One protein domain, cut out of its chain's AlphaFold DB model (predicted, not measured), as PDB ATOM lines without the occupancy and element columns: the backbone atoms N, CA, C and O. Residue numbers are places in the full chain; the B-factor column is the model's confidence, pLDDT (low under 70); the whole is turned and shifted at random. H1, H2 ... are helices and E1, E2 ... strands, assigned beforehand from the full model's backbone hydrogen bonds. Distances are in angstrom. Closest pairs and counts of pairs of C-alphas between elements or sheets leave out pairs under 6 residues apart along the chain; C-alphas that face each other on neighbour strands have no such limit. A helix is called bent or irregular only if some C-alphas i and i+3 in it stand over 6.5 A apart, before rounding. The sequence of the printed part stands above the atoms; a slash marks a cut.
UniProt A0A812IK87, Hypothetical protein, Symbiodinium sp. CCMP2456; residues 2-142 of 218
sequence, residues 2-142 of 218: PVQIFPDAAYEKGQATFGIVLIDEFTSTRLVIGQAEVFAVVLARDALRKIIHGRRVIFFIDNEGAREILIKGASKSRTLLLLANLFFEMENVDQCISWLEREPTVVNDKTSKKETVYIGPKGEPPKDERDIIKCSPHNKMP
ATOM      1  N   PRO A   2     -51.903  44.348  -2.387       54.31
ATOM      2  CA  PRO A   2     -51.878  45.458  -3.336       54.31
ATOM      3  C   PRO A   2     -52.844  46.581  -2.931       54.31
ATOM      4  O   PRO A   2     -54.027  46.343  -2.729       54.31
ATOM      5  N   VAL A   3     -52.334  47.811  -2.851       47.81
ATOM      6  CA  VAL A   3     -53.143  49.039  -2.853       47.81
ATOM      7  C   VAL A   3     -53.248  49.496  -4.304       47.81
ATOM      8  O   VAL A   3     -52.224  49.567  -4.987       47.81
ATOM      9  N   GLN A   4     -54.456  49.796  -4.778       46.00
ATOM     10  CA  GLN A   4     -54.661  50.322  -6.128       46.00
ATOM     11  C   GLN A   4     -54.844  51.839  -6.073       46.00
ATOM     12  O   GLN A   4     -55.698  52.356  -5.351       46.00
ATOM     13  N   ILE A   5     -54.008  52.545  -6.834       60.03
ATOM     14  CA  ILE A   5     -54.037  54.001  -6.971       60.03
ATOM     15  C   ILE A   5     -54.314  54.305  -8.437       60.03
ATOM     16  O   ILE A   5     -53.537  53.904  -9.301       60.03
ATOM     17  N   PHE A   6     -55.392  55.036  -8.704       47.34
ATOM     18  CA  PHE A   6     -55.715  55.535 -10.039       47.34
ATOM     19  C   PHE A   6     -55.552  57.057 -10.039       47.34
ATOM     20  O   PHE A   6     -56.488  57.767  -9.661       47.34
ATOM     21  N   PRO A   7     -54.354  57.571 -10.370       58.84
ATOM     22  CA  PRO A   7     -54.183  58.989 -10.617       58.84
ATOM     23  C   PRO A   7     -54.703  59.309 -12.020       58.84
ATOM     24  O   PRO A   7     -54.285  58.689 -12.997       58.84
ATOM     25  N   ASP A   8     -55.590  60.290 -12.117       56.12
ATOM     26  CA  ASP A   8     -56.027  60.868 -13.383       56.12
ATOM     27  C   ASP A   8     -55.858  62.388 -13.333       56.12
ATOM     28  O   ASP A   8     -55.966  63.012 -12.274       56.12
ATOM     29  N   ALA A   9     -55.553  62.993 -14.470       68.31
ATOM     30  CA  ALA A   9     -55.468  64.436 -14.593       68.31
ATOM     31  C   ALA A   9     -55.926  64.857 -15.984       68.31
ATOM     32  O   ALA A   9     -55.449  64.338 -16.992       68.31
ATOM     33  N   ALA A  10     -56.810  65.848 -16.031       69.75
ATOM     34  CA  ALA A  10     -57.285  66.438 -17.269       69.75
ATOM     35  C   ALA A  10     -56.998  67.942 -17.280       69.75
ATOM     36  O   ALA A  10     -56.977  68.615 -16.250       69.75
ATOM     37  N   TYR A  11     -56.758  68.482 -18.472       69.75
ATOM     38  CA  TYR A  11     -56.634  69.917 -18.680       69.75
ATOM     39  C   TYR A  11     -57.505  70.333 -19.855       69.75
ATOM     40  O   TYR A  11     -57.219  69.991 -21.001       69.75
ATOM     41  N   GLU A  12     -58.552  71.102 -19.575       61.00
ATOM     42  CA  GLU A  12     -59.482  71.587 -20.590       61.00
ATOM     43  C   GLU A  12     -59.770  73.074 -20.392       61.00
ATOM     44  O   GLU A  12     -60.050  73.539 -19.290       61.00
ATOM     45  N   LYS A  13     -59.715  73.848 -21.483       77.06
ATOM     46  CA  LYS A  13     -60.120  75.269 -21.523       77.06
ATOM     47  C   LYS A  13     -59.478  76.158 -20.441       77.06
ATOM     48  O   LYS A  13     -60.105  77.100 -19.962       77.06
ATOM     49  N   GLY A  14     -58.226  75.892 -20.072       70.81
ATOM     50  CA  GLY A  14     -57.535  76.673 -19.040       70.81
ATOM     51  C   GLY A  14     -57.768  76.189 -17.609       70.81
ATOM     52  O   GLY A  14     -57.280  76.826 -16.680       70.81
ATOM     53  N   GLN A  15     -58.498  75.090 -17.420       60.06
ATOM     54  CA  GLN A  15     -58.766  74.485 -16.120       60.06
ATOM     55  C   GLN A  15     -58.052  73.140 -16.028       60.06
ATOM     56  O   GLN A  15     -58.203  72.289 -16.903       60.06
ATOM     57  N   ALA A  16     -57.260  72.966 -14.972       63.41
ATOM     58  CA  ALA A  16     -56.650  71.692 -14.626       63.41
ATOM     59  C   ALA A  16     -57.512  70.995 -13.572       63.41
ATOM     60  O   ALA A  16     -57.852  71.601 -12.557       63.41
ATOM     61  N   THR A  17     -57.820  69.724 -13.795       66.06
ATOM     62  CA  THR A  17     -58.395  68.825 -12.799       66.06
ATOM     63  C   THR A  17     -57.413  67.690 -12.555       66.06
ATOM     64  O   THR A  17     -56.754  67.202 -13.472       66.06
ATOM     65  N   PHE A  18     -57.280  67.274 -11.304       61.31
ATOM     66  CA  PHE A  18     -56.574  66.051 -10.950       61.31
ATOM     67  C   PHE A  18     -57.488  65.273  -9.999       61.31
ATOM     68  O   PHE A  18     -58.135  65.849  -9.124       61.31
ATOM     69  N   GLY A  19     -57.591  63.970 -10.220       58.03
ATOM     70  CA  GLY A  19     -58.381  63.044  -9.429       58.03
ATOM     71  C   GLY A  19     -57.489  61.909  -8.954       58.03
ATOM     72  O   GLY A  19     -56.643  61.414  -9.693       58.03
ATOM     73  N   ILE A  20     -57.656  61.499  -7.703       64.31
ATOM     74  CA  ILE A  20     -57.009  60.299  -7.177       64.31
ATOM     75  C   ILE A  20     -58.113  59.417  -6.619       64.31
ATOM     76  O   ILE A  20     -58.785  59.796  -5.660       64.31
ATOM     77  N   VAL A  21     -58.284  58.237  -7.209       59.34
ATOM     78  CA  VAL A  21     -59.125  57.188  -6.633       59.34
ATOM     79  C   VAL A  21     -58.220  56.217  -5.891       59.34
ATOM     80  O   VAL A  21     -57.320  55.607  -6.474       59.34
ATOM     81  N   LEU A  22     -58.453  56.106  -4.586       56.62
ATOM     82  CA  LEU A  22     -57.788  55.159  -3.703       56.62
ATOM     83  C   LEU A  22     -58.796  54.100  -3.282       56.62
ATOM     84  O   LEU A  22     -59.786  54.417  -2.624       56.62
ATOM     85  N   ILE A  23     -58.525  52.855  -3.663       58.56
ATOM     86  CA  ILE A  23     -59.310  51.697  -3.240       58.56
ATOM     87  C   ILE A  23     -58.451  50.921  -2.241       58.56
ATOM     88  O   ILE A  23     -57.438  50.323  -2.607       58.56
ATOM     89  N   ASP A  24     -58.841  50.986  -0.967       55.69
ATOM     90  CA  ASP A  24     -58.281  50.179   0.116       55.69
ATOM     91  C   ASP A  24     -59.380  49.237   0.623       55.69
ATOM     92  O   ASP A  24     -60.388  49.678   1.176       55.69
ATOM     93  N   GLU A  25     -59.195  47.941   0.380       54.31
ATOM     94  CA  GLU A  25     -60.198  46.893   0.586       54.31
ATOM     95  C   GLU A  25     -60.374  46.505   2.069       54.31
ATOM     96  O   GLU A  25     -61.368  45.874   2.420       54.31
ATOM     97  N   PHE A  26     -59.451  46.905   2.959       56.09
ATOM     98  CA  PHE A  26     -59.508  46.559   4.390       56.09
ATOM     99  C   PHE A  26     -59.699  47.773   5.309       56.09
ATOM    100  O   PHE A  26     -60.168  47.631   6.441       56.09
ATOM    101  N   THR A  27     -59.380  48.983   4.833       53.12
ATOM    102  CA  THR A  27     -59.442  50.204   5.646       53.12
ATOM    103  C   THR A  27     -60.555  51.148   5.198       53.12
ATOM    104  O   THR A  27     -60.310  52.313   4.887       53.12
ATOM    105  N   SER A  28     -61.815  50.709   5.288       48.97
ATOM    106  CA  SER A  28     -63.002  51.575   5.111       48.97
ATOM    107  C   SER A  28     -63.045  52.792   6.063       48.97
ATOM    108  O   SER A  28     -63.958  53.610   5.994       48.97
ATOM    109  N   THR A  29     -62.075  52.925   6.976       49.25
ATOM    110  CA  THR A  29     -61.958  53.984   7.989       49.25
ATOM    111  C   THR A  29     -60.877  55.033   7.698       49.25
ATOM    112  O   THR A  29     -60.877  56.087   8.338       49.25
ATOM    113  N   ARG A  30     -59.955  54.813   6.743       54.09
ATOM    114  CA  ARG A  30     -58.947  55.824   6.363       54.09
ATOM    115  C   ARG A  30     -59.459  56.671   5.206       54.09
ATOM    116  O   ARG A  30     -59.181  56.408   4.044       54.09
ATOM    117  N   LEU A  31     -60.180  57.737   5.541       60.81
ATOM    118  CA  LEU A  31     -60.636  58.734   4.574       60.81
ATOM    119  C   LEU A  31     -59.431  59.502   4.004       60.81
ATOM    120  O   LEU A  31     -58.915  60.435   4.623       60.81
ATOM    121  N   VAL A  32     -58.965  59.097   2.820       73.00
ATOM    122  CA  VAL A  32     -57.809  59.714   2.139       73.00
ATOM    123  C   VAL A  32     -58.172  61.017   1.419       73.00
ATOM    124  O   VAL A  32     -57.291  61.760   1.001       73.00
ATOM    125  N   ILE A  33     -59.465  61.341   1.358       79.94
ATOM    126  CA  ILE A  33     -60.016  62.533   0.699       79.94
ATOM    127  C   ILE A  33     -59.353  63.811   1.229       79.94
ATOM    128  O   ILE A  33     -58.830  64.602   0.454       79.94
ATOM    129  N   GLY A  34     -59.264  63.970   2.554       82.19
ATOM    130  CA  GLY A  34     -58.621  65.152   3.137       82.19
ATOM    131  C   GLY A  34     -57.130  65.256   2.792       82.19
ATOM    132  O   GLY A  34     -56.613  66.354   2.632       82.19
ATOM    133  N   GLN A  35     -56.424  64.127   2.642       85.88
ATOM    134  CA  GLN A  35     -55.010  64.128   2.235       85.88
ATOM    135  C   GLN A  35     -54.852  64.528   0.775       85.88
ATOM    136  O   GLN A  35     -53.964  65.320   0.466       85.88
ATOM    137  N   ALA A  36     -55.722  64.013  -0.094       85.25
ATOM    138  CA  ALA A  36     -55.741  64.366  -1.504       85.25
ATOM    139  C   ALA A  36     -56.018  65.863  -1.702       85.25
ATOM    140  O   ALA A  36     -55.309  66.509  -2.469       85.25
ATOM    141  N   GLU A  37     -56.966  66.442  -0.961       87.44
ATOM    142  CA  GLU A  37     -57.267  67.874  -1.059       87.44
ATOM    143  C   GLU A  37     -56.154  68.773  -0.519       87.44
ATOM    144  O   GLU A  37     -55.803  69.762  -1.156       87.44
ATOM    145  N   VAL A  38     -55.528  68.443   0.615       90.81
ATOM    146  CA  VAL A  38     -54.381  69.244   1.079       90.81
ATOM    147  C   VAL A  38     -53.212  69.127   0.092       90.81
ATOM    148  O   VAL A  38     -52.557  70.124  -0.216       90.81
ATOM    149  N   PHE A  39     -52.969  67.931  -0.447       90.38
ATOM    150  CA  PHE A  39     -51.943  67.717  -1.467       90.38
ATOM    151  C   PHE A  39     -52.214  68.534  -2.738       90.38
ATOM    152  O   PHE A  39     -51.292  69.141  -3.279       90.38
ATOM    153  N   ALA A  40     -53.477  68.629  -3.159       87.50
ATOM    154  CA  ALA A  40     -53.924  69.484  -4.253       87.50
ATOM    155  C   ALA A  40     -53.508  70.940  -4.078       87.50
ATOM    156  O   ALA A  40     -52.934  71.547  -4.980       87.50
ATOM    157  N   VAL A  41     -53.803  71.494  -2.900       90.25
ATOM    158  CA  VAL A  41     -53.529  72.893  -2.569       90.25
ATOM    159  C   VAL A  41     -52.026  73.145  -2.586       90.25
ATOM    160  O   VAL A  41     -51.572  74.141  -3.148       90.25
ATOM    161  N   VAL A  42     -51.246  72.217  -2.025       93.00
ATOM    162  CA  VAL A  42     -49.781  72.273  -2.043       93.00
ATOM    163  C   VAL A  42     -49.247  72.267  -3.478       93.00
ATOM    164  O   VAL A  42     -48.427  73.114  -3.834       93.00
ATOM    165  N   LEU A  43     -49.739  71.352  -4.314       89.81
ATOM    166  CA  LEU A  43     -49.314  71.225  -5.706       89.81
ATOM    167  C   LEU A  43     -49.694  72.463  -6.530       89.81
ATOM    168  O   LEU A  43     -48.866  72.991  -7.271       89.81
ATOM    169  N   ALA A  44     -50.924  72.958  -6.368       86.94
ATOM    170  CA  ALA A  44     -51.401  74.172  -7.020       86.94
ATOM    171  C   ALA A  44     -50.550  75.385  -6.627       86.94
ATOM    172  O   ALA A  44     -50.216  76.207  -7.482       86.94
ATOM    173  N   ARG A  45     -50.145  75.479  -5.355       89.38
ATOM    174  CA  ARG A  45     -49.273  76.551  -4.873       89.38
ATOM    175  C   ARG A  45     -47.898  76.515  -5.539       89.38
ATOM    176  O   ARG A  45     -47.497  77.534  -6.095       89.38
ATOM    177  N   ASP A  46     -47.207  75.371  -5.552       89.44
ATOM    178  CA  ASP A  46     -45.882  75.272  -6.196       89.44
ATOM    179  C   ASP A  46     -45.967  75.544  -7.707       89.44
ATOM    180  O   ASP A  46     -45.172  76.318  -8.253       89.44
ATOM    181  N   ALA A  47     -46.985  74.996  -8.378       84.50
ATOM    182  CA  ALA A  47     -47.208  75.219  -9.805       84.50
ATOM    183  C   ALA A  47     -47.448  76.705 -10.130       84.50
ATOM    184  O   ALA A  47     -46.924  77.230 -11.118       84.50
ATOM    185  N   LEU A  48     -48.205  77.404  -9.279       84.94
ATOM    186  CA  LEU A  48     -48.574  78.805  -9.469       84.94
ATOM    187  C   LEU A  48     -47.647  79.784  -8.740       84.94
ATOM    188  O   LEU A  48     -47.884  80.990  -8.822       84.94
ATOM    189  N   ARG A  49     -46.561  79.320  -8.102       88.00
ATOM    190  CA  ARG A  49     -45.674  80.129  -7.240       88.00
ATOM    191  C   ARG A  49     -45.244  81.452  -7.872       88.00
ATOM    192  O   ARG A  49     -45.289  82.506  -7.252       88.00
ATOM    193  N   LYS A  50     -44.893  81.421  -9.165       85.94
ATOM    194  CA  LYS A  50     -44.436  82.604  -9.918       85.94
ATOM    195  C   LYS A  50     -45.536  83.655 -10.071       85.94
ATOM    196  O   LYS A  50     -45.239  84.836 -10.198       85.94
ATOM    197  N   ILE A  51     -46.790  83.213 -10.106       84.62
ATOM    198  CA  ILE A  51     -47.972  84.056 -10.273       84.62
ATOM    199  C   ILE A  51     -48.414  84.609  -8.918       84.62
ATOM    200  O   ILE A  51     -48.773  85.780  -8.832       84.62
ATOM    201  N   ILE A  52     -48.376  83.784  -7.868       88.19
ATOM    202  CA  ILE A  52     -48.872  84.139  -6.532       88.19
ATOM    203  C   ILE A  52     -47.845  84.868  -5.654       88.19
ATOM    204  O   ILE A  52     -48.236  85.437  -4.637       88.19
ATOM    205  N   HIS A  53     -46.563  84.882  -6.034       90.56
ATOM    206  CA  HIS A  53     -45.501  85.516  -5.251       90.56
ATOM    207  C   HIS A  53     -45.832  86.979  -4.907       90.56
ATOM    208  O   HIS A  53     -46.133  87.783  -5.796       90.56
ATOM    209  N   GLY A  54     -45.787  87.325  -3.618       86.50
ATOM    210  CA  GLY A  54     -46.108  88.665  -3.117       86.50
ATOM    211  C   GLY A  54     -47.587  89.069  -3.223       86.50
ATOM    212  O   GLY A  54     -47.900  90.256  -3.104       86.50
ATOM    213  N   ARG A  55     -48.510  88.133  -3.499       86.94
ATOM    214  CA  ARG A  55     -49.944  88.417  -3.684       86.94
ATOM    215  C   ARG A  55     -50.802  87.868  -2.551       86.94
ATOM    216  O   ARG A  55     -50.430  86.941  -1.838       86.94
ATOM    217  N   ARG A  56     -52.001  88.434  -2.424       90.50
ATOM    218  CA  ARG A  56     -53.085  87.881  -1.605       90.50
ATOM    219  C   ARG A  56     -53.861  86.879  -2.453       90.50
ATOM    220  O   ARG A  56     -54.291  87.245  -3.546       90.50
ATOM    221  N   VAL A  57     -54.011  85.647  -1.977       87.75
ATOM    222  CA  VAL A  57     -54.633  84.546  -2.728       87.75
ATOM    223  C   VAL A  57     -55.717  83.897  -1.889       87.75
ATOM    224  O   VAL A  57     -55.528  83.689  -0.696       87.75
ATOM    225  N   ILE A  58     -56.842  83.576  -2.521       89.50
ATOM    226  CA  ILE A  58     -57.934  82.818  -1.911       89.50
ATOM    227  C   ILE A  58     -57.868  81.388  -2.454       89.50
ATOM    228  O   ILE A  58     -57.898  81.195  -3.668       89.50
ATOM    229  N   PHE A  59     -57.777  80.404  -1.563       88.56
ATOM    230  CA  PHE A  59     -57.892  78.985  -1.883       88.56
ATOM    231  C   PHE A  59     -59.286  78.505  -1.484       88.56
ATOM    232  O   PHE A  59     -59.685  78.667  -0.331       88.56
ATOM    233  N   PHE A  60     -60.005  77.908  -2.432       88.00
ATOM    234  CA  PHE A  60     -61.287  77.256  -2.182       88.00
ATOM    235  C   PHE A  60     -61.058  75.762  -1.951       88.00
ATOM    236  O   PHE A  60     -60.400  75.110  -2.760       88.00
ATOM    237  N   ILE A  61     -61.556  75.250  -0.827       88.44
ATOM    238  CA  ILE A  61     -61.377  73.861  -0.390       88.44
ATOM    239  C   ILE A  61     -62.754  73.291  -0.040       88.44
ATOM    240  O   ILE A  61     -63.466  73.873   0.782       88.44
ATOM    241  N   ASP A  62     -63.141  72.174  -0.652       83.69
ATOM    242  CA  ASP A  62     -64.468  71.574  -0.449       83.69
ATOM    243  C   ASP A  62     -64.536  70.763   0.862       83.69
ATOM    244  O   ASP A  62     -65.502  70.854   1.631       83.69
ATOM    245  N   ASN A  63     -63.460  70.053   1.217       88.00
ATOM    246  CA  ASN A  63     -63.377  69.295   2.458       88.00
ATOM    247  C   ASN A  63     -63.073  70.192   3.663       88.00
ATOM    248  O   ASN A  63     -61.967  70.705   3.851       88.00
ATOM    249  N   GLU A  64     -64.057  70.286   4.557       86.00
ATOM    250  CA  GLU A  64     -63.954  71.002   5.833       86.00
ATOM    251  C   GLU A  64     -62.731  70.566   6.653       86.00
ATOM    252  O   GLU A  64     -61.995  71.403   7.172       86.00
ATOM    253  N   GLY A  65     -62.457  69.261   6.719       87.62
ATOM    254  CA  GLY A  65     -61.317  68.723   7.456       87.62
ATOM    255  C   GLY A  65     -59.971  69.143   6.862       87.62
ATOM    256  O   GLY A  65     -59.059  69.495   7.608       87.62
ATOM    257  N   ALA A  66     -59.841  69.155   5.534       90.25
ATOM    258  CA  ALA A  66     -58.643  69.646   4.855       90.25
ATOM    259  C   ALA A  66     -58.430  71.144   5.117       90.25
ATOM    260  O   ALA A  66     -57.325  71.557   5.483       90.25
ATOM    261  N   ARG A  67     -59.499  71.947   5.009       92.56
ATOM    262  CA  ARG A  67     -59.455  73.386   5.287       92.56
ATOM    263  C   ARG A  67     -59.057  73.669   6.732       92.56
ATOM    264  O   ARG A  67     -58.153  74.465   6.971       92.56
ATOM    265  N   GLU A  68     -59.685  72.999   7.697       92.25
ATOM    266  CA  GLU A  68     -59.374  73.165   9.119       92.25
ATOM    267  C   GLU A  68     -57.909  72.863   9.433       92.25
ATOM    268  O   GLU A  68     -57.297  73.572  10.230       92.25
ATOM    269  N   ILE A  69     -57.334  71.836   8.808       93.50
ATOM    270  CA  ILE A  69     -55.929  71.470   9.007       93.50
ATOM    271  C   ILE A  69     -55.004  72.551   8.456       93.50
ATOM    272  O   ILE A  69     -54.028  72.895   9.117       93.50
ATOM    273  N   LEU A  70     -55.314  73.109   7.287       93.38
ATOM    274  CA  LEU A  70     -54.538  74.201   6.697       93.38
ATOM    275  C   LEU A  70     -54.695  75.527   7.457       93.38
ATOM    276  O   LEU A  70     -53.782  76.342   7.434       93.38
ATOM    277  N   ILE A  71     -55.805  75.736   8.171       93.62
ATOM    278  CA  ILE A  71     -55.987  76.896   9.059       93.62
ATOM    279  C   ILE A  71     -55.235  76.697  10.381       93.62
ATOM    280  O   ILE A  71     -54.558  77.601  10.859       93.62
ATOM    281  N   LYS A  72     -55.389  75.526  11.008       93.75
ATOM    282  CA  LYS A  72     -54.885  75.256  12.365       93.75
ATOM    283  C   LYS A  72     -53.430  74.790  12.386       93.75
ATOM    284  O   LYS A  72     -52.788  74.870  13.427       93.75
ATOM    285  N   GLY A  73     -52.937  74.229  11.285       91.88
ATOM    286  CA  GLY A  73     -51.623  73.593  11.200       91.88
ATOM    287  C   GLY A  73     -51.465  72.348  12.073       91.88
ATOM    288  O   GLY A  73     -50.352  71.990  12.446       91.88
ATOM    289  N   ALA A  74     -52.568  71.685  12.427       89.31
ATOM    290  CA  ALA A  74     -52.559  70.540  13.328       89.31
ATOM    291  C   ALA A  74     -53.469  69.419  12.816       89.31
ATOM    292  O   ALA A  74     -54.612  69.647  12.426       89.31
ATOM    293  N   SER A  75     -52.973  68.181  12.857       88.00
ATOM    294  CA  SER A  75     -53.749  66.982  12.537       88.00
ATOM    295  C   SER A  75     -53.233  65.776  13.318       88.00
ATOM    296  O   SER A  75     -52.044  65.677  13.612       88.00
ATOM    297  N   LYS A  76     -54.122  64.818  13.608       83.44
ATOM    298  CA  LYS A  76     -53.741  63.496  14.140       83.44
ATOM    299  C   LYS A  76     -53.054  62.631  13.077       83.44
ATOM    300  O   LYS A  76     -52.332  61.697  13.412       83.44
ATOM    301  N   SER A  77     -53.285  62.926  11.796       84.38
ATOM    302  CA  SER A  77     -52.603  62.252  10.694       84.38
ATOM    303  C   SER A  77     -51.247  62.903  10.448       84.38
ATOM    304  O   SER A  77     -51.167  64.080  10.094       84.38
ATOM    305  N   ARG A  78     -50.179  62.108  10.572       83.31
ATOM    306  CA  ARG A  78     -48.809  62.548  10.279       83.31
ATOM    307  C   ARG A  78     -48.669  63.061   8.845       83.31
ATOM    308  O   ARG A  78     -47.996  64.059   8.635       83.31
ATOM    309  N   THR A  79     -49.329  62.423   7.879       85.31
ATOM    310  CA  THR A  79     -49.291  62.845   6.470       85.31
ATOM    311  C   THR A  79     -49.897  64.233   6.287       85.31
ATOM    312  O   THR A  79     -49.282  65.091   5.665       85.31
ATOM    313  N   LEU A  80     -51.068  64.482   6.881       87.69
ATOM    314  CA  LEU A  80     -51.726  65.790   6.804       87.69
ATOM    315  C   LEU A  80     -50.907  66.882   7.485       87.69
ATOM    316  O   LEU A  80     -50.807  67.984   6.958       87.69
ATOM    317  N   LEU A  81     -50.289  66.564   8.623       90.62
ATOM    318  CA  LEU A  81     -49.409  67.494   9.321       90.62
ATOM    319  C   LEU A  81     -48.184  67.867   8.472       90.62
ATOM    320  O   LEU A  81     -47.823  69.036   8.400       90.62
ATOM    321  N   LEU A  82     -47.567  66.892   7.795       91.88
ATOM    322  CA  LEU A  82     -46.436  67.149   6.897       91.88
ATOM    323  C   LEU A  82     -46.840  68.019   5.701       91.88
ATOM    324  O   LEU A  82     -46.112  68.946   5.358       91.88
ATOM    325  N   LEU A  83     -48.002  67.756   5.098       92.62
ATOM    326  CA  LEU A  83     -48.513  68.568   3.992       92.62
ATOM    327  C   LEU A  83     -48.856  69.997   4.435       92.62
ATOM    328  O   LEU A  83     -48.543  70.945   3.719       92.62
ATOM    329  N   ALA A  84     -49.444  70.165   5.621       94.12
ATOM    330  CA  ALA A  84     -49.723  71.484   6.184       94.12
ATOM    331  C   ALA A  84     -48.431  72.265   6.465       94.12
ATOM    332  O   ALA A  84     -48.325  73.428   6.090       94.12
ATOM    333  N   ASN A  85     -47.414  71.620   7.043       95.62
ATOM    334  CA  ASN A  85     -46.111  72.251   7.254       95.62
ATOM    335  C   ASN A  85     -45.485  72.704   5.931       95.62
ATOM    336  O   ASN A  85     -45.033  73.841   5.831       95.62
ATOM    337  N   LEU A  86     -45.532  71.855   4.900       94.94
ATOM    338  CA  LEU A  86     -45.048  72.213   3.569       94.94
ATOM    339  C   LEU A  86     -45.814  73.413   2.989       94.94
ATOM    340  O   LEU A  86     -45.209  74.304   2.399       94.94
ATOM    341  N   PHE A  87     -47.132  73.477   3.194       94.88
ATOM    342  CA  PHE A  87     -47.942  74.625   2.788       94.88
ATOM    343  C   PHE A  87     -47.476  75.939   3.440       94.88
ATOM    344  O   PHE A  87     -47.329  76.939   2.733       94.88
ATOM    345  N   PHE A  88     -47.202  75.943   4.748       94.38
ATOM    346  CA  PHE A  88     -46.717  77.135   5.458       94.38
ATOM    347  C   PHE A  88     -45.268  77.495   5.118       94.38
ATOM    348  O   PHE A  88     -44.916  78.672   5.051       94.38
ATOM    349  N   GLU A  89     -44.413  76.503   4.867       94.19
ATOM    350  CA  GLU A  89     -43.051  76.755   4.390       94.19
ATOM    351  C   GLU A  89     -43.073  77.478   3.040       94.19
ATOM    352  O   GLU A  89     -42.398  78.495   2.868       94.19
ATOM    353  N   MET A  90     -43.908  77.013   2.106       92.62
ATOM    354  CA  MET A  90     -44.113  77.696   0.828       92.62
ATOM    355  C   MET A  90     -44.707  79.094   1.011       92.62
ATOM    356  O   MET A  90     -44.337  80.005   0.281       92.62
ATOM    357  N   GLU A  91     -45.577  79.302   2.001       90.94
ATOM    358  CA  GLU A  91     -46.117  80.628   2.308       90.94
ATOM    359  C   GLU A  91     -45.036  81.645   2.659       90.94
ATOM    360  O   GLU A  91     -45.005  82.746   2.097       90.94
ATOM    361  N   ASN A  92     -44.095  81.239   3.509       90.50
ATOM    362  CA  ASN A  92     -42.949  82.064   3.864       90.50
ATOM    363  C   ASN A  92     -42.043  82.347   2.660       90.50
ATOM    364  O   ASN A  92     -41.538  83.462   2.523       90.50
ATOM    365  N   VAL A  93     -41.833  81.370   1.776       91.44
ATOM    366  CA  VAL A  93     -40.991  81.551   0.580       91.44
ATOM    367  C   VAL A  93     -41.668  82.457  -0.449       91.44
ATOM    368  O   VAL A  93     -41.035  83.357  -1.006       91.44
ATOM    369  N   ASP A  94     -42.959  82.253  -0.689       88.31
ATOM    370  CA  ASP A  94     -43.711  82.971  -1.715       88.31
ATOM    371  C   ASP A  94     -44.106  84.386  -1.281       88.31
ATOM    372  O   ASP A  94     -44.536  85.175  -2.124       88.31
ATOM    373  N   GLN A  95     -43.989  84.724   0.009       90.94
ATOM    374  CA  GLN A  95     -44.480  85.991   0.572       90.94
ATOM    375  C   GLN A  95     -45.946  86.256   0.180       90.94
ATOM    376  O   GLN A  95     -46.361  87.384  -0.090       90.94
ATOM    377  N   CYS A  96     -46.724  85.182   0.076       85.19
ATOM    378  CA  CYS A  96     -48.120  85.215  -0.323       85.19
ATOM    379  C   CYS A  96     -48.987  85.147   0.934       85.19
ATOM    380  O   CYS A  96     -48.690  84.383   1.840       85.19
ATOM    381  N   ILE A  97     -50.054  85.941   0.998       88.44
ATOM    382  CA  ILE A  97     -51.013  85.883   2.109       88.44
ATOM    383  C   ILE A  97     -52.181  85.017   1.650       88.44
ATOM    384  O   ILE A  97     -52.926  85.423   0.748       88.44
ATOM    385  N   SER A  98     -52.329  83.841   2.254       88.38
ATOM    386  CA  SER A  98     -53.369  82.879   1.890       88.38
ATOM    387  C   SER A  98     -54.649  83.118   2.695       88.38
ATOM    388  O   SER A  98     -54.620  83.225   3.918       88.38
ATOM    389  N   TRP A  99     -55.789  83.155   2.013       91.38
ATOM    390  CA  TRP A  99     -57.120  83.049   2.607       91.38
ATOM    391  C   TRP A  99     -57.704  81.686   2.247       91.38
ATOM    392  O   TRP A  99     -57.735  81.325   1.073       91.38
ATOM    393  N   LEU A 100     -58.155  80.924   3.239       91.81
ATOM    394  CA  LEU A 100     -58.683  79.574   3.053       91.81
ATOM    395  C   LEU A 100     -60.201  79.614   3.226       91.81
ATOM    396  O   LEU A 100     -60.687  79.808   4.339       91.81
ATOM    397  N   GLU A 101     -60.939  79.426   2.137       89.69
ATOM    398  CA  GLU A 101     -62.401  79.489   2.115       89.69
ATOM    399  C   GLU A 101     -63.003  78.144   1.718       89.69
ATOM    400  O   GLU A 101     -62.370  77.343   1.024       89.69
ATOM    401  N   ARG A 102     -64.237  77.879   2.153       84.19
ATOM    402  CA  ARG A 102     -64.967  76.712   1.660       84.19
ATOM    403  C   ARG A 102     -65.462  76.965   0.240       84.19
ATOM    404  O   ARG A 102     -65.946  78.060  -0.049       84.19
ATOM    405  N   GLU A 103     -65.390  75.964  -0.635       77.50
ATOM    406  CA  GLU A 103     -66.074  76.071  -1.925       77.50
ATOM    407  C   GLU A 103     -67.582  76.299  -1.690       77.50
ATOM    408  O   GLU A 103     -68.209  75.573  -0.909       77.50
ATOM    409  N   PRO A 104     -68.192  77.334  -2.294       69.00
ATOM    410  CA  PRO A 104     -69.617  77.558  -2.143       69.00
ATOM    411  C   PRO A 104     -70.380  76.426  -2.832       69.00
ATOM    412  O   PRO A 104     -70.479  76.385  -4.056       69.00
ATOM    413  N   THR A 105     -70.975  75.529  -2.045       56.69
ATOM    414  CA  THR A 105     -71.897  74.514  -2.565       56.69
ATOM    415  C   THR A 105     -73.030  75.198  -3.318       56.69
ATOM    416  O   THR A 105     -73.834  75.935  -2.736       56.69
ATOM    417  N   VAL A 106     -73.097  74.954  -4.627       52.53
ATOM    418  CA  VAL A 106     -74.202  75.410  -5.464       52.53
ATOM    419  C   VAL A 106     -75.432  74.609  -5.054       52.53
ATOM    420  O   VAL A 106     -75.613  73.460  -5.452       52.53
ATOM    421  N   VAL A 107     -76.288  75.204  -4.223       45.66
ATOM    422  CA  VAL A 107     -77.653  74.701  -4.073       45.66
ATOM    423  C   VAL A 107     -78.292  74.862  -5.446       45.66
ATOM    424  O   VAL A 107     -78.334  75.967  -5.989       45.66
ATOM    425  N   ASN A 108     -78.735  73.755  -6.034       42.91
ATOM    426  CA  ASN A 108     -79.377  73.727  -7.343       42.91
ATOM    427  C   ASN A 108     -80.813  74.271  -7.239       42.91
ATOM    428  O   ASN A 108     -81.777  73.600  -7.592       42.91
ATOM    429  N   ASP A 109     -80.966  75.476  -6.690       44.94
ATOM    430  CA  ASP A 109     -82.238  76.168  -6.610       44.94
ATOM    431  C   ASP A 109     -82.372  77.023  -7.862       44.94
ATOM    432  O   ASP A 109     -81.708  78.053  -8.021       44.94
ATOM    433  N   LYS A 110     -83.260  76.597  -8.766       45.53
ATOM    434  CA  LYS A 110     -83.601  77.297 -10.020       45.53
ATOM    435  C   LYS A 110     -84.158  78.720  -9.798       45.53
ATOM    436  O   LYS A 110     -84.492  79.405 -10.760       45.53
ATOM    437  N   THR A 111     -84.265  79.159  -8.549       40.19
ATOM    438  CA  THR A 111     -84.953  80.364  -8.074       40.19
ATOM    439  C   THR A 111     -84.042  81.379  -7.376       40.19
ATOM    440  O   THR A 111     -84.505  82.479  -7.071       40.19
ATOM    441  N   SER A 112     -82.761  81.082  -7.137       40.97
ATOM    442  CA  SER A 112     -81.867  82.015  -6.436       40.97
ATOM    443  C   SER A 112     -81.181  82.992  -7.408       40.97
ATOM    444  O   SER A 112     -80.501  82.609  -8.362       40.97
ATOM    445  N   LYS A 113     -81.383  84.299  -7.187       38.03
ATOM    446  CA  LYS A 113     -80.681  85.362  -7.922       38.03
ATOM    447  C   LYS A 113     -79.186  85.257  -7.604       38.03
ATOM    448  O   LYS A 113     -78.804  85.387  -6.447       38.03
ATOM    449  N   LYS A 114     -78.350  85.015  -8.617       41.47
ATOM    450  CA  LYS A 114     -76.886  84.975  -8.470       41.47
ATOM    451  C   LYS A 114     -76.396  86.354  -8.032       41.47
ATOM    452  O   LYS A 114     -76.605  87.323  -8.759       41.47
ATOM    453  N   GLU A 115     -75.761  86.442  -6.869       41.31
ATOM    454  CA  GLU A 115     -75.194  87.692  -6.371       41.31
ATOM    455  C   GLU A 115     -73.715  87.726  -6.770       41.31
ATOM    456  O   GLU A 115     -72.869  86.975  -6.288       41.31
ATOM    457  N   THR A 116     -73.409  88.535  -7.775       40.91
ATOM    458  CA  THR A 116     -72.055  88.692  -8.304       40.91
ATOM    459  C   THR A 116     -71.241  89.622  -7.415       40.91
ATOM    460  O   THR A 116     -71.566  90.803  -7.296       40.91
ATOM    461  N   VAL A 117     -70.168  89.100  -6.823       46.19
ATOM    462  CA  VAL A 117     -69.199  89.870  -6.041       46.19
ATOM    463  C   VAL A 117     -68.041  90.258  -6.955       46.19
ATOM    464  O   VAL A 117     -67.316  89.411  -7.478       46.19
ATOM    465  N   TYR A 118     -67.870  91.562  -7.153       39.66
ATOM    466  CA  TYR A 118     -66.724  92.122  -7.860       39.66
ATOM    467  C   TYR A 118     -65.582  92.374  -6.875       39.66
ATOM    468  O   TYR A 118     -65.748  93.114  -5.903       39.66
ATOM    469  N   ILE A 119     -64.416  91.786  -7.140       44.41
ATOM    470  CA  ILE A 119     -63.189  92.091  -6.401       44.41
ATOM    471  C   ILE A 119     -62.314  92.967  -7.295       44.41
ATOM    472  O   ILE A 119     -61.494  92.477  -8.065       44.41
ATOM    473  N   GLY A 120     -62.475  94.283  -7.174       46.09
ATOM    474  CA  GLY A 120     -61.607  95.255  -7.831       46.09
ATOM    475  C   GLY A 120     -61.491  96.566  -7.053       46.09
ATOM    476  O   GLY A 120     -62.032  96.688  -5.948       46.09
ATOM    477  N   PRO A 121     -60.736  97.547  -7.582       43.44
ATOM    478  CA  PRO A 121     -60.531  98.835  -6.932       43.44
ATOM    479  C   PRO A 121     -61.871  99.489  -6.583       43.44
ATOM    480  O   PRO A 121     -62.795  99.516  -7.396       43.44
ATOM    481  N   LYS A 122     -61.985 100.018  -5.360       41.94
ATOM    482  CA  LYS A 122     -63.230 100.613  -4.860       41.94
ATOM    483  C   LYS A 122     -63.682 101.743  -5.796       41.94
ATOM    484  O   LYS A 122     -63.024 102.779  -5.855       41.94
ATOM    485  N   GLY A 123     -64.810 101.546  -6.477       51.16
ATOM    486  CA  GLY A 123     -65.418 102.534  -7.376       51.16
ATOM    487  C   GLY A 123     -65.115 102.355  -8.866       51.16
ATOM    488  O   GLY A 123     -65.603 103.155  -9.657       51.16
ATOM    489  N   GLU A 124     -64.363 101.327  -9.267       48.34
ATOM    490  CA  GLU A 124     -64.196 100.988 -10.685       48.34
ATOM    491  C   GLU A 124     -65.123  99.828 -11.075       48.34
ATOM    492  O   GLU A 124     -65.134  98.818 -10.373       48.34
ATOM    493  N   PRO A 125     -65.901  99.934 -12.168       55.50
ATOM    494  CA  PRO A 125     -66.681  98.809 -12.670       55.50
ATOM    495  C   PRO A 125     -65.761  97.698 -13.218       55.50
ATOM    496  O   PRO A 125     -64.657  98.007 -13.682       55.50
ATOM    497  N   PRO A 126     -66.201  96.423 -13.203       54.09
ATOM    498  CA  PRO A 126     -65.466  95.331 -13.832       54.09
ATOM    499  C   PRO A 126     -65.219  95.632 -15.307       54.09
ATOM    500  O   PRO A 126     -66.134  96.049 -16.019       54.09
ATOM    501  N   LYS A 127     -63.980  95.430 -15.764       59.78
ATOM    502  CA  LYS A 127     -63.617  95.626 -17.175       59.78
ATOM    503  C   LYS A 127     -63.922  94.381 -18.007       59.78
ATOM    504  O   LYS A 127     -64.116  94.501 -19.213       59.78
ATOM    505  N   ASP A 128     -63.986  93.216 -17.363       51.81
ATOM    506  CA  ASP A 128     -64.262  91.923 -17.982       51.81
ATOM    507  C   ASP A 128     -65.175  91.066 -17.080       51.81
ATOM    508  O   ASP A 128     -65.131  91.166 -15.852       51.81
ATOM    509  N   GLU A 129     -65.991  90.189 -17.673       45.25
ATOM    510  CA  GLU A 129     -66.825  89.225 -16.938       45.25
ATOM    511  C   GLU A 129     -65.971  88.247 -16.105       45.25
ATOM    512  O   GLU A 129     -66.426  87.732 -15.084       45.25
ATOM    513  N   ARG A 130     -64.705  88.043 -16.489       50.12
ATOM    514  CA  ARG A 130     -63.715  87.255 -15.732       50.12
ATOM    515  C   ARG A 130     -63.328  87.867 -14.381       50.12
ATOM    516  O   ARG A 130     -62.844  87.138 -13.521       50.12
ATOM    517  N   ASP A 131     -63.572  89.162 -14.175       39.50
ATOM    518  CA  ASP A 131     -63.295  89.863 -12.910       39.50
ATOM    519  C   ASP A 131     -64.433  89.696 -11.881       39.50
ATOM    520  O   ASP A 131     -64.388  90.242 -10.773       39.50
ATOM    521  N   ILE A 132     -65.492  88.969 -12.253       43.72
ATOM    522  CA  ILE A 132     -66.719  88.827 -11.477       43.72
ATOM    523  C   ILE A 132     -66.784  87.423 -10.872       43.72
ATOM    524  O   ILE A 132     -67.003  86.433 -11.571       43.72
ATOM    525  N   ILE A 133     -66.681  87.331  -9.545       45.69
ATOM    526  CA  ILE A 133     -66.912  86.076  -8.827       45.69
ATOM    527  C   ILE A 133     -68.421  85.934  -8.600       45.69
ATOM    528  O   ILE A 133     -69.063  86.770  -7.964       45.69
ATOM    529  N   LYS A 134     -69.022  84.877  -9.150       40.69
ATOM    530  CA  LYS A 134     -70.446  84.563  -8.960       40.69
ATOM    531  C   LYS A 134     -70.601  83.837  -7.616       40.69
ATOM    532  O   LYS A 134     -70.230  82.672  -7.520       40.69
ATOM    533  N   CYS A 135     -71.142  84.509  -6.600       36.22
ATOM    534  CA  CYS A 135     -71.403  83.921  -5.283       36.22
ATOM    535  C   CYS A 135     -72.904  83.635  -5.089       36.22
ATOM    536  O   CYS A 135     -73.775  84.257  -5.702       36.22
ATOM    537  N   SER A 136     -73.219  82.651  -4.244       38.44
ATOM    538  CA  SER A 136     -74.598  82.296  -3.880       38.44
ATOM    539  C   SER A 136     -75.117  83.212  -2.756       38.44
ATOM    540  O   SER A 136     -74.381  83.440  -1.792       38.44
ATOM    541  N   PRO A 137     -76.374  83.702  -2.815       38.47
ATOM    542  CA  PRO A 137     -76.922  84.705  -1.886       38.47
ATOM    543  C   PRO A 137     -77.185  84.197  -0.452       38.47
ATOM    544  O   PRO A 137     -77.704  84.935   0.385       38.47
ATOM    545  N   HIS A 138     -76.855  82.941  -0.132       40.31
ATOM    546  CA  HIS A 138     -77.170  82.354   1.175       40.31
ATOM    547  C   HIS A 138     -76.094  82.524   2.253       40.31
ATOM    548  O   HIS A 138     -76.372  82.220   3.412       40.31
ATOM    549  N   ASN A 139     -74.926  83.093   1.941       38.81
ATOM    550  CA  ASN A 139     -73.921  83.422   2.956       38.81
ATOM    551  C   ASN A 139     -74.007  84.905   3.343       38.81
ATOM    552  O   ASN A 139     -73.269  85.755   2.848       38.81
ATOM    553  N   LYS A 140     -74.940  85.235   4.245       37.00
ATOM    554  CA  LYS A 140     -74.971  86.553   4.892       37.00
ATOM    555  C   LYS A 140     -73.768  86.680   5.831       37.00
ATOM    556  O   LYS A 140     -73.865  86.281   6.985       37.00
ATOM    557  N   MET A 141     -72.672  87.285   5.378       35.28
ATOM    558  CA  MET A 141     -71.688  87.903   6.273       35.28
ATOM    559  C   MET A 141     -71.225  89.269   5.744       35.28
ATOM    560  O   MET A 141     -71.129  89.468   4.532       35.28
ATOM    561  N   PRO A 142     -70.964  90.239   6.639       36.03
ATOM    562  CA  PRO A 142     -70.729  91.621   6.261       36.03
ATOM    563  C   PRO A 142     -69.271  91.828   5.832       36.03
ATOM    564  O   PRO A 142     -68.348  91.781   6.641       36.03
TER     565      PRO A 142
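This is residues 2 to 142 of the 218 residues of the protein "Hypothetical protein" of Symbiodinium sp. CCMP2456 (UniProt A0A812IK87). Three helices and a parallel strand pair make the core, with two hairpins of strands, E1 E2 and E5 E6, outside it: H1 and H3 run side by side, H2 crosses them at a steep tilt, and E3 with E4 packs on H1 and H2. The long hairpin E1 E2 passes close to the core where E2 nears H1, and a small hairpin E5 E6 is set off from the core on a long link. The printed part has 141 residues, with named elements in the order E1, E2, H1, E3, H2, H3, E4, E5, E6. The class is mixed, helices and strands, in three sheets of two strands: E1 and E2 antiparallel, E3 and E4 parallel, E5 and E6 antiparallel. It is only just loose, close to compact, with a radius of gyration of the C-alphas of 17.6 A and spans of 57 by 41 by 32 A.

E1, residues 4 to 12, and E2, residues 15 to 23, form an antiparallel hairpin at 168 degrees, with N 8 and O 19 at 2.9 A, within hydrogen-bond range. The closest C-alphas of E2 and H1, residues 33 to 52, are those of Ile 20 and Ala 36, 7.1 A apart. H1 touches H3, residues 78 to 94, closest at the C-alphas of Val 42 and Phe 87, 5.7 A, with a shallow tilt of 12 degrees, the same way. With residues 34 to 38 alone H1 touches H2, residues 64 to 72, at a steep tilt of 56 degrees; the closest C-alphas, of Gly 34 and Ala 66, are 4.8 A apart. H3 touches H2 with residues 80 to 87 alone, closest at the C-alphas of Leu 70 and Ala 84, 5.6 A. E3, residues 56 to 61, and E4, residues 97 to 102, are parallel at 26 degrees, with N 59 and O 99 at 2.8 A; with H2 and H3 between, they make a strand-helix-strand unit with a right-handed crossover. The closest C-alphas of H2 and E4 are those of Arg 67 and Leu 100, 6.6 A apart. E5, residues 115 to 118, and E6, residues 132 to 135, form an antiparallel hairpin, with N 117 and O 133 at 2.8 A; both are apart from E4. In H2 and H3 every O i to N i+4 pair is within hydrogen-bond range; in H1 14 of 16 are.

E1 begins at C-alpha 4 (-54.661, 50.322, -6.128); E1 and E2 each measure 26.2 A. H1, 25.4 A, has a kink of 44 degrees near residue 46 and is irregular, C-alphas 47 and 50 being 7.9 A apart. H3 is 24.2 A long, H2 12.0 A, E3 16.3 A, E4 16.7 A and E5 9.7 A. E6, 9.2 A, ends at C-alpha 135 (-71.403, 83.921, -5.283).

The C-alphas farthest apart, of Pro 2 and Gly 123, are 58.8 A apart. The printed part has no cut. The links E4 to E5, residues 103 to 114, and E5 to E6, residues 119 to 131, are long. Mean pLDDT of the printed part is 70.2; residues 2 to 12, 15 to 31 and 104 to 142 of the model are under 70.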